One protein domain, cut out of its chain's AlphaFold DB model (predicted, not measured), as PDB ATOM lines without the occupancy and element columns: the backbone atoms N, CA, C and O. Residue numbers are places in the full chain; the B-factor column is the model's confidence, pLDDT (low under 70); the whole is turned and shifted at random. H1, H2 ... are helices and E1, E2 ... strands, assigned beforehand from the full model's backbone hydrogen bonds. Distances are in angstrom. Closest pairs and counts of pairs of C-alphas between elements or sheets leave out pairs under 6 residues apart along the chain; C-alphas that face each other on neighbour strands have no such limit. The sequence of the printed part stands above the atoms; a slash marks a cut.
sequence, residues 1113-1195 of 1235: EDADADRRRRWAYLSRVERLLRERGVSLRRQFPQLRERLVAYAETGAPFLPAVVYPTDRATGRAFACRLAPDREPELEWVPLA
ATOM      1  N   GLU A1113     -28.486   9.399  33.495       58.62
ATOM      2  CA  GLU A1113     -27.091   9.111  33.831       58.62
ATOM      3  C   GLU A1113     -26.555   7.813  33.201       58.62
ATOM      4  O   GLU A1113     -25.426   7.821  32.703       58.62
ATOM      5  N   ASP A1114     -27.348   6.733  33.181       61.00
ATOM      6  CA  ASP A1114     -27.030   5.456  32.518       61.00
ATOM      7  C   ASP A1114     -26.987   5.617  30.993       61.00
ATOM      8  O   ASP A1114     -26.057   5.152  30.328       61.00
ATOM      9  N   ALA A1115     -27.969   6.326  30.427       68.19
ATOM     10  CA  ALA A1115     -27.998   6.631  28.999       68.19
ATOM     11  C   ALA A1115     -26.776   7.475  28.586       68.19
ATOM     12  O   ALA A1115     -26.158   7.213  27.547       68.19
ATOM     13  N   ASP A1116     -26.370   8.429  29.428       73.50
ATOM     14  CA  ASP A1116     -25.138   9.190  29.251       73.50
ATOM     15  C   ASP A1116     -23.873   8.387  29.573       73.50
ATOM     16  O   ASP A1116     -22.818   8.663  29.005       73.50
ATOM     17  N   ALA A1117     -23.917   7.380  30.448       73.94
ATOM     18  CA  ALA A1117     -22.793   6.475  30.686       73.94
ATOM     19  C   ALA A1117     -22.524   5.602  29.449       73.94
ATOM     20  O   ALA A1117     -21.380   5.534  28.993       73.94
ATOM     21  N   ASP A1118     -23.562   5.021  28.839       77.38
ATOM     22  CA  ASP A1118     -23.445   4.288  27.571       77.38
ATOM     23  C   ASP A1118     -23.032   5.223  26.415       77.38
ATOM     24  O   ASP A1118     -22.151   4.875  25.626       77.38
ATOM     25  N   ARG A1119     -23.563   6.455  26.342       84.00
ATOM     26  CA  ARG A1119     -23.099   7.483  25.385       84.00
ATOM     27  C   ARG A1119     -21.601   7.777  25.565       84.00
ATOM     28  O   ARG A1119     -20.847   7.714  24.592       84.00
ATOM     29  N   ARG A1120     -21.143   8.021  26.800       83.25
ATOM     30  CA  ARG A1120     -19.721   8.246  27.142       83.25
ATOM     31  C   ARG A1120     -18.842   7.045  26.767       83.25
ATOM     32  O   ARG A1120     -17.780   7.246  26.182       83.25
ATOM     33  N   ARG A1121     -19.295   5.804  27.004       83.94
ATOM     34  CA  ARG A1121     -18.590   4.570  26.590       83.94
ATOM     35  C   ARG A1121     -18.385   4.505  25.071       83.94
ATOM     36  O   ARG A1121     -17.262   4.263  24.627       83.94
ATOM     37  N   ARG A1122     -19.414   4.787  24.261       88.38
ATOM     38  CA  ARG A1122     -19.294   4.761  22.788       88.38
ATOM     39  C   ARG A1122     -18.421   5.900  22.236       88.38
ATOM     40  O   ARG A1122     -17.664   5.684  21.291       88.38
ATOM     41  N   TRP A1123     -18.438   7.086  22.851       89.69
ATOM     42  CA  TRP A1123     -17.498   8.168  22.510       89.69
ATOM     43  C   TRP A1123     -16.043   7.841  22.895       89.69
ATOM     44  O   TRP A1123     -15.117   8.156  22.139       89.69
ATOM     45  N   ALA A1124     -15.820   7.137  24.009       86.38
ATOM     46  CA  ALA A1124     -14.503   6.606  24.367       86.38
ATOM     47  C   ALA A1124     -14.027   5.521  23.379       86.38
ATOM     48  O   ALA A1124     -12.840   5.476  23.048       86.38
ATOM     49  N   TYR A1125     -14.941   4.697  22.849       86.62
ATOM     50  CA  TYR A1125     -14.641   3.745  21.774       86.62
ATOM     51  C   TYR A1125     -14.190   4.447  20.485       86.62
ATOM     52  O   TYR A1125     -13.091   4.172  20.000       86.62
ATOM     53  N   LEU A1126     -14.970   5.415  19.979       89.62
ATOM     54  CA  LEU A1126     -14.595   6.245  18.823       89.62
ATOM     55  C   LEU A1126     -13.202   6.867  19.013       89.62
ATOM     56  O   LEU A1126     -12.361   6.801  18.118       89.62
ATOM     57  N   SER A1127     -12.947   7.433  20.195       88.31
ATOM     58  CA  SER A1127     -11.676   8.084  20.529       88.31
ATOM     59  C   SER A1127     -10.500   7.101  20.557       88.31
ATOM     60  O   SER A1127      -9.413   7.427  20.080       88.31
ATOM     61  N   ARG A1128     -10.713   5.871  21.051       88.50
ATOM     62  CA  ARG A1128      -9.712   4.790  21.028       88.50
ATOM     63  C   ARG A1128      -9.395   4.344  19.598       88.50
ATOM     64  O   ARG A1128      -8.223   4.153  19.282       88.50
ATOM     65  N   VAL A1129     -10.403   4.225  18.729       88.69
ATOM     66  CA  VAL A1129     -10.215   3.861  17.313       88.69
ATOM     67  C   VAL A1129      -9.533   4.993  16.527       88.69
ATOM     68  O   VAL A1129      -8.571   4.724  15.809       88.69
ATOM     69  N   GLU A1130      -9.943   6.261  16.702       89.44
ATOM     70  CA  GLU A1130      -9.226   7.408  16.109       89.44
ATOM     71  C   GLU A1130      -7.760   7.459  16.591       89.44
ATOM     72  O   GLU A1130      -6.887   7.776  15.785       89.44
ATOM     73  N   ARG A1131      -7.463   7.119  17.858       89.06
ATOM     74  CA  ARG A1131      -6.088   7.073  18.392       89.06
ATOM     75  C   ARG A1131      -5.246   5.944  17.787       89.06
ATOM     76  O   ARG A1131      -4.198   6.233  17.222       89.06
ATOM     77  N   LEU A1132      -5.701   4.690  17.857       87.38
ATOM     78  CA  LEU A1132      -4.933   3.513  17.405       87.38
ATOM     79  C   LEU A1132      -4.587   3.544  15.906       87.38
ATOM     80  O   LEU A1132      -3.601   2.938  15.474       87.38
ATOM     81  N   LEU A1133      -5.394   4.245  15.108       87.56
ATOM     82  CA  LEU A1133      -5.120   4.497  13.696       87.56
ATOM     83  C   LEU A1133      -4.188   5.705  13.505       87.56
ATOM     84  O   LEU A1133      -3.225   5.607  12.746       87.56
ATOM     85  N   ARG A1134      -4.381   6.800  14.253       88.81
ATOM     86  CA  ARG A1134      -3.497   7.981  14.222       88.81
ATOM     87  C   ARG A1134      -2.057   7.659  14.632       88.81
ATOM     88  O   ARG A1134      -1.136   8.204  14.036       88.81
ATOM     89  N   GLU A1135      -1.866   6.728  15.564       86.38
ATOM     90  CA  GLU A1135      -0.557   6.171  15.959       86.38
ATOM     91  C   GLU A1135       0.172   5.449  14.807       86.38
ATOM     92  O   GLU A1135       1.394   5.366  14.817       86.38
ATOM     93  N   ARG A1136      -0.561   4.986  13.783       82.81
ATOM     94  CA  ARG A1136      -0.040   4.403  12.527       82.81
ATOM     95  C   ARG A1136      -0.075   5.403  11.358       82.81
ATOM     96  O   ARG A1136      -0.058   5.031  10.187       82.81
ATOM     97  N   GLY A1137      -0.228   6.697  11.655       84.31
ATOM     98  CA  GLY A1137      -0.383   7.769  10.665       84.31
ATOM     99  C   GLY A1137      -1.689   7.738   9.856       84.31
ATOM    100  O   GLY A1137      -1.839   8.526   8.922       84.31
ATOM    101  N   VAL A1138      -2.641   6.868  10.206       86.75
ATOM    102  CA  VAL A1138      -3.914   6.680   9.497       86.75
ATOM    103  C   VAL A1138      -4.955   7.664  10.024       86.75
ATOM    104  O   VAL A1138      -5.262   7.707  11.215       86.75
ATOM    105  N   SER A1139      -5.545   8.451   9.126       86.75
ATOM    106  CA  SER A1139      -6.543   9.465   9.468       86.75
ATOM    107  C   SER A1139      -7.911   9.079   8.925       86.75
ATOM    108  O   SER A1139      -8.232   9.355   7.768       86.75
ATOM    109  N   LEU A1140      -8.764   8.515   9.791       86.12
ATOM    110  CA  LEU A1140     -10.165   8.199   9.466       86.12
ATOM    111  C   LEU A1140     -10.920   9.382   8.837       86.12
ATOM    112  O   LEU A1140     -11.781   9.173   7.991       86.12
ATOM    113  N   ARG A1141     -10.576  10.627   9.204       85.19
ATOM    114  CA  ARG A1141     -11.218  11.842   8.668       85.19
ATOM    115  C   ARG A1141     -10.923  12.094   7.188       85.19
ATOM    116  O   ARG A1141     -11.700  12.789   6.550       85.19
ATOM    117  N   ARG A1142      -9.794  11.588   6.675       83.38
ATOM    118  CA  ARG A1142      -9.316  11.822   5.301       83.38
ATOM    119  C   ARG A1142      -9.365  10.562   4.434       83.38
ATOM    120  O   ARG A1142      -9.688  10.658   3.262       83.38
ATOM    121  N   GLN A1143      -9.052   9.399   5.006       83.81
ATOM    122  CA  GLN A1143      -8.925   8.134   4.271       83.81
ATOM    123  C   GLN A1143     -10.205   7.284   4.292       83.81
ATOM    124  O   GLN A1143     -10.439   6.530   3.357       83.81
ATOM    125  N   PHE A1144     -11.045   7.399   5.331       88.19
ATOM    126  CA  PHE A1144     -12.256   6.576   5.484       88.19
ATOM    127  C   PHE A1144     -13.446   7.382   6.060       88.19
ATOM    128  O   PHE A1144     -13.974   7.025   7.120       88.19
ATOM    129  N   PRO A1145     -13.891   8.473   5.399       88.81
ATOM    130  CA  PRO A1145     -14.915   9.378   5.938       88.81
ATOM    131  C   PRO A1145     -16.241   8.669   6.259       88.81
ATOM    132  O   PRO A1145     -16.732   8.792   7.379       88.81
ATOM    133  N   GLN A1146     -16.747   7.822   5.356       86.12
ATOM    134  CA  GLN A1146     -17.987   7.047   5.550       86.12
ATOM    135  C   GLN A1146     -17.934   6.110   6.774       86.12
ATOM    136  O   GLN A1146     -18.928   5.901   7.471       86.12
ATOM    137  N   LEU A1147     -16.763   5.531   7.062       87.94
ATOM    138  CA  LEU A1147     -16.557   4.709   8.258       87.94
ATOM    139  C   LEU A1147     -16.602   5.578   9.518       87.94
ATOM    140  O   LEU A1147     -17.220   5.194  10.508       87.94
ATOM    141  N   ARG A1148     -15.983   6.763   9.479       90.19
ATOM    142  CA  ARG A1148     -16.026   7.715  10.591       90.19
ATOM    143  C   ARG A1148     -17.442   8.220  10.860       90.19
ATOM    144  O   ARG A1148     -17.827   8.278  12.021       90.19
ATOM    145  N   GLU A1149     -18.214   8.535   9.827       89.88
ATOM    146  CA  GLU A1149     -19.629   8.916   9.947       89.88
ATOM    147  C   GLU A1149     -20.443   7.816  10.636       89.88
ATOM    148  O   GLU A1149     -21.157   8.093  11.597       89.88
ATOM    149  N   ARG A1150     -20.259   6.550  10.239       88.19
ATOM    150  CA  ARG A1150     -20.906   5.397  10.894       88.19
ATOM    151  C   ARG A1150     -20.487   5.224  12.359       88.19
ATOM    152  O   ARG A1150     -21.328   4.880  13.186       88.19
ATOM    153  N   LEU A1151     -19.221   5.482  12.700       88.38
ATOM    154  CA  LEU A1151     -18.731   5.430  14.085       88.38
ATOM    155  C   LEU A1151     -19.244   6.603  14.943       88.38
ATOM    156  O   LEU A1151     -19.543   6.401  16.118       88.38
ATOM    157  N   VAL A1152     -19.382   7.807  14.374       90.50
ATOM    158  CA  VAL A1152     -19.969   8.982  15.049       90.50
ATOM    159  C   VAL A1152     -21.469   8.782  15.265       90.50
ATOM    160  O   VAL A1152     -21.939   8.912  16.392       90.50
ATOM    161  N   ALA A1153     -22.203   8.341  14.238       87.62
ATOM    162  CA  ALA A1153     -23.622   8.009  14.351       87.62
ATOM    163  C   ALA A1153     -23.875   6.929  15.417       87.62
ATOM    164  O   ALA A1153     -24.829   7.036  16.188       87.62
ATOM    165  N   TYR A1154     -23.002   5.921  15.522       89.06
ATOM    166  CA  TYR A1154     -23.043   4.935  16.604       89.06
ATOM    167  C   TYR A1154     -22.742   5.555  17.980       89.06
ATOM    168  O   TYR A1154     -23.454   5.264  18.940       89.06
ATOM    169  N   ALA A1155     -21.754   6.449  18.100       88.69
ATOM    170  CA  ALA A1155     -21.468   7.145  19.357       88.69
ATOM    171  C   ALA A1155     -22.675   7.965  19.853       88.69
ATOM    172  O   ALA A1155     -23.119   7.797  20.992       88.69
ATOM    173  N   GLU A1156     -23.267   8.768  18.973       85.56
ATOM    174  CA  GLU A1156     -24.401   9.649  19.264       85.56
ATOM    175  C   GLU A1156     -25.702   8.870  19.505       85.56
ATOM    176  O   GLU A1156     -26.265   8.928  20.601       85.56
ATOM    177  N   THR A1157     -26.159   8.107  18.508       82.19
ATOM    178  CA  THR A1157     -27.491   7.470  18.503       82.19
ATOM    179  C   THR A1157     -27.528   6.096  19.170       82.19
ATOM    180  O   THR A1157     -28.592   5.644  19.583       82.19
ATOM    181  N   GLY A1158     -26.387   5.405  19.263       80.50
ATOM    182  CA  GLY A1158     -26.321   4.009  19.701       80.50
ATOM    183  C   GLY A1158     -26.777   2.981  18.661       80.50
ATOM    184  O   GLY A1158     -26.774   1.792  18.971       80.50
ATOM    185  N   ALA A1159     -27.142   3.390  17.440       78.50
ATOM    186  CA  ALA A1159     -27.526   2.465  16.374       78.50
ATOM    187  C   ALA A1159     -26.324   1.582  15.958       78.50
ATOM    188  O   ALA A1159     -25.330   2.115  15.453       78.50
ATOM    189  N   PRO A1160     -26.364   0.250  16.165       77.00
ATOM    190  CA  PRO A1160     -25.222  -0.616  15.894       77.00
ATOM    191  C   PRO A1160     -24.967  -0.738  14.388       77.00
ATOM    192  O   PRO A1160     -25.883  -0.973  13.599       77.00
ATOM    193  N   PHE A1161     -23.702  -0.618  13.987       81.94
ATOM    194  CA  PHE A1161     -23.282  -0.757  12.594       81.94
ATOM    195  C   PHE A1161     -22.822  -2.192  12.292       81.94
ATOM    196  O   PHE A1161     -22.214  -2.852  13.135       81.94
ATOM    197  N   LEU A1162     -23.069  -2.669  11.066       77.50
ATOM    198  CA  LEU A1162     -22.501  -3.936  10.588       77.50
ATOM    199  C   LEU A1162     -20.963  -3.885  10.659       77.50
ATOM    200  O   LEU A1162     -20.410  -2.876  10.204       77.50
ATOM    201  N   PRO A1163     -20.280  -4.933  11.166       84.75
ATOM    202  CA  PRO A1163     -18.824  -4.972  11.254       84.75
ATOM    203  C   PRO A1163     -18.149  -4.585   9.937       84.75
ATOM    204  O   PRO A1163     -18.498  -5.097   8.874       84.75
ATOM    205  N   ALA A1164     -17.191  -3.669  10.019       82.25
ATOM    206  CA  ALA A1164     -16.455  -3.146   8.880       82.25
ATOM    207  C   ALA A1164     -15.003  -3.621   8.947       82.25
ATOM    208  O   ALA A1164     -14.363  -3.514   9.993       82.25
ATOM    209  N   VAL A1165     -14.473  -4.105   7.826       85.50
ATOM    210  CA  VAL A1165     -13.033  -4.309   7.649       85.50
ATOM    211  C   VAL A1165     -12.546  -3.247   6.677       85.50
ATOM    212  O   VAL A1165     -13.099  -3.106   5.589       85.50
ATOM    213  N   VAL A1166     -11.531  -2.492   7.080       86.31
ATOM    214  CA  VAL A1166     -10.793  -1.581   6.201       86.31
ATOM    215  C   VAL A1166      -9.331  -1.995   6.156       86.31
ATOM    216  O   VAL A1166      -8.845  -2.664   7.068       86.31
ATOM    217  N   TYR A1167      -8.629  -1.574   5.106       88.00
ATOM    218  CA  TYR A1167      -7.224  -1.913   4.880       88.00
ATOM    219  C   TYR A1167      -6.359  -0.647   4.808       88.00
ATOM    220  O   TYR A1167      -5.993  -0.215   3.714       88.00
ATOM    221  N   PRO A1168      -6.060   0.023   5.939       87.19
ATOM    222  CA  PRO A1168      -5.172   1.170   5.927       87.19
ATOM    223  C   PRO A1168      -3.723   0.748   5.669       87.19
ATOM    224  O   PRO A1168      -3.297  -0.341   6.055       87.19
ATOM    225  N   THR A1169      -2.945   1.653   5.081       86.06
ATOM    226  CA  THR A1169      -1.481   1.541   5.047       86.06
ATOM    227  C   THR A1169      -0.905   2.302   6.236       86.06
ATOM    228  O   THR A1169      -1.230   3.474   6.429       86.06
ATOM    229  N   ASP A1170      -0.071   1.644   7.040       86.00
ATOM    230  CA  ASP A1170       0.674   2.298   8.116       86.00
ATOM    231  C   ASP A1170       1.762   3.209   7.532       86.00
ATOM    232  O   ASP A1170       2.587   2.773   6.727       86.00
ATOM    233  N   ARG A1171       1.787   4.474   7.963       81.25
ATOM    234  CA  ARG A1171       2.758   5.470   7.490       81.25
ATOM    235  C   ARG A1171       4.185   5.182   7.972       81.25
ATOM    236  O   ARG A1171       5.120   5.635   7.321       81.25
ATOM    237  N   ALA A1172       4.364   4.455   9.078       78.12
ATOM    238  CA  ALA A1172       5.689   4.148   9.619       78.12
ATOM    239  C   ALA A1172       6.378   2.970   8.903       78.12
ATOM    240  O   ALA A1172       7.590   2.997   8.708       78.12
ATOM    241  N   THR A1173       5.624   1.940   8.500       80.56
ATOM    242  CA  THR A1173       6.176   0.730   7.851       80.56
ATOM    243  C   THR A1173       5.863   0.593   6.361       80.56
ATOM    244  O   THR A1173       6.403  -0.306   5.714       80.56
ATOM    245  N   GLY A1174       4.972   1.424   5.807       80.56
ATOM    246  CA  GLY A1174       4.514   1.334   4.416       80.56
ATOM    247  C   GLY A1174       3.673   0.089   4.102       80.56
ATOM    248  O   GLY A1174       3.426  -0.206   2.935       80.56
ATOM    249  N   ARG A1175       3.248  -0.673   5.119       82.44
ATOM    250  CA  ARG A1175       2.517  -1.939   4.956       82.44
ATOM    251  C   ARG A1175       1.022  -1.766   5.195       82.44
ATOM    252  O   ARG A1175       0.602  -1.053   6.107       82.44
ATOM    253  N   ALA A1176       0.221  -2.482   4.409       83.88
ATOM    254  CA  ALA A1176      -1.211  -2.605   4.639       83.88
ATOM    255  C   ALA A1176      -1.507  -3.525   5.838       83.88
ATOM    256  O   ALA A1176      -0.912  -4.596   5.991       83.88
ATOM    257  N   PHE A1177      -2.467  -3.128   6.668       86.56
ATOM    258  CA  PHE A1177      -3.014  -3.952   7.745       86.56
ATOM    259  C   PHE A1177      -4.539  -4.001   7.642       86.56
ATOM    260  O   PHE A1177      -5.174  -3.023   7.266       86.56
ATOM    261  N   ALA A1178      -5.142  -5.135   7.984       86.44
ATOM    262  CA  ALA A1178      -6.578  -5.241   8.167       86.44
ATOM    263  C   ALA A1178      -6.941  -4.635   9.528       86.44
ATOM    264  O   ALA A1178      -6.437  -5.066  10.566       86.44
ATOM    265  N   CYS A1179      -7.828  -3.644   9.531       86.25
ATOM    266  CA  CYS A1179      -8.459  -3.125  10.736       86.25
ATOM    267  C   CYS A1179      -9.927  -3.550  10.735       86.25
ATOM    268  O   CYS A1179     -10.697  -3.123   9.870       86.25
ATOM    269  N   ARG A1180     -10.308  -4.410  11.684       87.56
ATOM    270  CA  ARG A1180     -11.678  -4.913  11.825       87.56
ATOM    271  C   ARG A1180     -12.363  -4.186  12.977       87.56
ATOM    272  O   ARG A1180     -11.897  -4.216  14.113       87.56
ATOM    273  N   LEU A1181     -13.474  -3.528  12.667       87.06
ATOM    274  CA  LEU A1181     -14.217  -2.653  13.567       87.06
ATOM    275  C   LEU A1181     -15.641  -3.175  13.729       87.06
ATOM    276  O   LEU A1181     -16.348  -3.393  12.744       87.06
ATOM    277  N   ALA A1182     -16.075  -3.352  14.972       84.12
ATOM    278  CA  ALA A1182     -17.411  -3.822  15.318       84.12
ATOM    279  C   ALA A1182     -17.885  -3.131  16.607       84.12
ATOM    280  O   ALA A1182     -17.052  -2.862  17.477       84.12
ATOM    281  N   PRO A1183     -19.193  -2.843  16.751       78.69
ATOM    282  CA  PRO A1183     -19.730  -2.192  17.943       78.69
ATOM    283  C   PRO A1183     -19.379  -2.980  19.214       78.69
ATOM    284  O   PRO A1183     -19.411  -4.211  19.216       78.69
ATOM    285  N   ASP A1184     -18.997  -2.247  20.262       70.94
ATOM    286  CA  ASP A1184     -18.566  -2.741  21.578       70.94
ATOM    287  C   ASP A1184     -17.463  -3.830  21.571       70.94
ATOM    288  O   ASP A1184     -17.281  -4.548  22.555       70.94
ATOM    289  N   ARG A1185     -16.671  -3.940  20.490       75.38
ATOM    290  CA  ARG A1185     -15.508  -4.845  20.401       75.38
ATOM    291  C   ARG A1185     -14.206  -4.099  20.161       75.38
ATOM    292  O   ARG A1185     -14.141  -3.196  19.327       75.38
ATOM    293  N   GLU A1186     -13.154  -4.532  20.849       74.81
ATOM    294  CA  GLU A1186     -11.795  -4.022  20.663       74.81
ATOM    295  C   GLU A1186     -11.353  -4.158  19.187       74.81
ATOM    296  O   GLU A1186     -11.586  -5.211  18.589       74.81
ATOM    297  N   PRO A1187     -10.789  -3.103  18.562       76.81
ATOM    298  CA  PRO A1187     -10.459  -3.120  17.138       76.81
ATOM    299  C   PRO A1187      -9.320  -4.102  16.829       76.81
ATOM    300  O   PRO A1187      -8.175  -3.884  17.228       76.81
ATOM    301  N   GLU A1188      -9.620  -5.165  16.078       79.06
ATOM    302  CA  GLU A1188      -8.617  -6.146  15.647       79.06
ATOM    303  C   GLU A1188      -7.724  -5.524  14.560       79.06
ATOM    304  O   GLU A1188      -8.216  -4.980  13.568       79.06
ATOM    305  N   LEU A1189      -6.404  -5.595  14.754       81.62
ATOM    306  CA  LEU A1189      -5.382  -4.991  13.895       81.62
ATOM    307  C   LEU A1189      -4.393  -6.080  13.457       81.62
ATOM    308  O   LEU A1189      -3.538  -6.501  14.234       81.62
ATOM    309  N   GLU A1190      -4.529  -6.549  12.219       81.12
ATOM    310  CA  GLU A1190      -3.829  -7.721  11.682       81.12
ATOM    311  C   GLU A1190      -3.001  -7.336  10.448       81.12
ATOM    312  O   GLU A1190      -3.521  -6.755   9.499       81.12
ATOM    313  N   TRP A1191      -1.702  -7.645  10.428       77.75
ATOM    314  CA  TRP A1191      -0.856  -7.363   9.263       77.75
ATOM    315  C   TRP A1191      -1.231  -8.254   8.077       77.75
ATOM    316  O   TRP A1191      -1.234  -9.478   8.202       77.75
ATOM    317  N   VAL A1192      -1.484  -7.656   6.907       72.12
ATOM    318  CA  VAL A1192      -1.761  -8.426   5.688       72.12
ATOM    319  C   VAL A1192      -0.433  -8.922   5.099       72.12
ATOM    320  O   VAL A1192       0.477  -8.113   4.889       72.12
ATOM    321  N   PRO A1193      -0.273 -10.226   4.802       54.44
ATOM    322  CA  PRO A1193       0.886 -10.714   4.061       54.44
ATOM    323  C   PRO A1193       0.937 -10.084   2.661       54.44
ATOM    324  O   PRO A1193      -0.075 -10.061   1.965       54.44
ATOM    325  N   LEU A1194       2.120  -9.639   2.210       53.75
ATOM    326  CA  LEU A1194       2.291  -8.927   0.926       53.75
ATOM    327  C   LEU A1194       1.715  -9.673  -0.298       53.75
ATOM    328  O   LEU A1194       1.385  -9.042  -1.296       53.75
ATOM    329  N   ALA A1195       1.554 -10.996  -0.218       45.84
ATOM    330  CA  ALA A1195       0.973 -11.832  -1.269       45.84
ATOM    331  C   ALA A1195      -0.532 -11.599  -1.542       45.84
ATOM    332  O   ALA A1195      -1.057 -12.184  -2.484       45.84
TER     333      ALA A1195
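Overview. This is residues 1113 to 1195 of the 1235 residues of an uncharacterized protein of Macrostomum lignano (UniProt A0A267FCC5). Two helices, H1 and H3, run side by side in opposite ways as one layer, and a small three-stranded sheet lies over them with its other face bare, its strands running nearly the same line as H1. The two layers meet loosely, for both helices only graze the sheet; H2 is a short turn between H1 and H3, and residues 1167 to 1176, between E1 and E2, loop out at the end of the domain where H1 ends. The printed part has 83 residues with three named helices followed by three named strands, H1 H2 H3 E1 E2 E3; the sheet has the order E1 - E2 - E3, all antiparallel, and the class is mixed, helices and strands. The whole is compact, with a radius of gyration of the C-alphas of 13.4 A, and spans 47 by 20 by 20 A, the first residues of H1 and the last printed residues lying at the two ends of its length.

Arrangement. H1, residues 1113 to 1134, touches H3, residues 1145 to 1157, at a shallow tilt of 19 degrees, opposite ways. Their closest C-alphas are those of Arg 1122 and Ala 1155, 4.7 A apart; H1 touches H3 with its residues 1119 to 1126 alone, and H3 touches H1 with its residues 1151 to 1156 alone. H2, residues 1140 to 1143, is close to H1 but not clearly touching it, the closest C-alphas, of Glu 1130 and Leu 1140, being 6.8 A apart. H2 and H3 only just touch, with 3 pairs of C-alphas within 8 A, and only at the corner by their link; the closest are those of Leu 1140 and Arg 1148, 6.0 A apart. In H1 and H3 every O i to N i+4 pair is within hydrogen-bond range; H2 is too short for such a pair, and its one O i to N i+3 pair is not within range. E1, residues 1164 to 1166, E2, residues 1177 to 1182, and E3, residues 1185 to 1191, form a meander, each strand the antiparallel neighbour of the one before, with E1 and E3 as edge strands. In the hairpin E1 and E2, N 1164 and O 1181 are 2.9 A apart, within hydrogen-bond range. In the hairpin E2 and E3, N 1178 and O 1190 are 2.7 A apart, also within range. H1 only grazes the sheet with residues 1125 to 1133, and H3 with residues 1147 to 1151. H2 is not on the sheet.

Along the chain. H1 begins at C-alpha 1113, (-27.091, 9.111, 33.831), and is 30.7 A long from first to last C-alpha. H2 measures 5.3 A and H3 17.9 A, ending at C-alpha 1157, (-27.491, 7.470, 18.503). E1 measures 6.5 A, E2 16.3 A and E3 18.6 A, with E3 ending at C-alpha 1191, (-0.856, -7.363, 9.263).

Size, cuts and confidence. The two C-alphas farthest apart are those of Glu 1113 and Ala 1195, at 49.6 A. The printed part has no cut and no long link. The mean pLDDT of the printed part is 82.1, and the model's confidence is low, under 70, in residues 1113 to 1115 and 1193 to 1195.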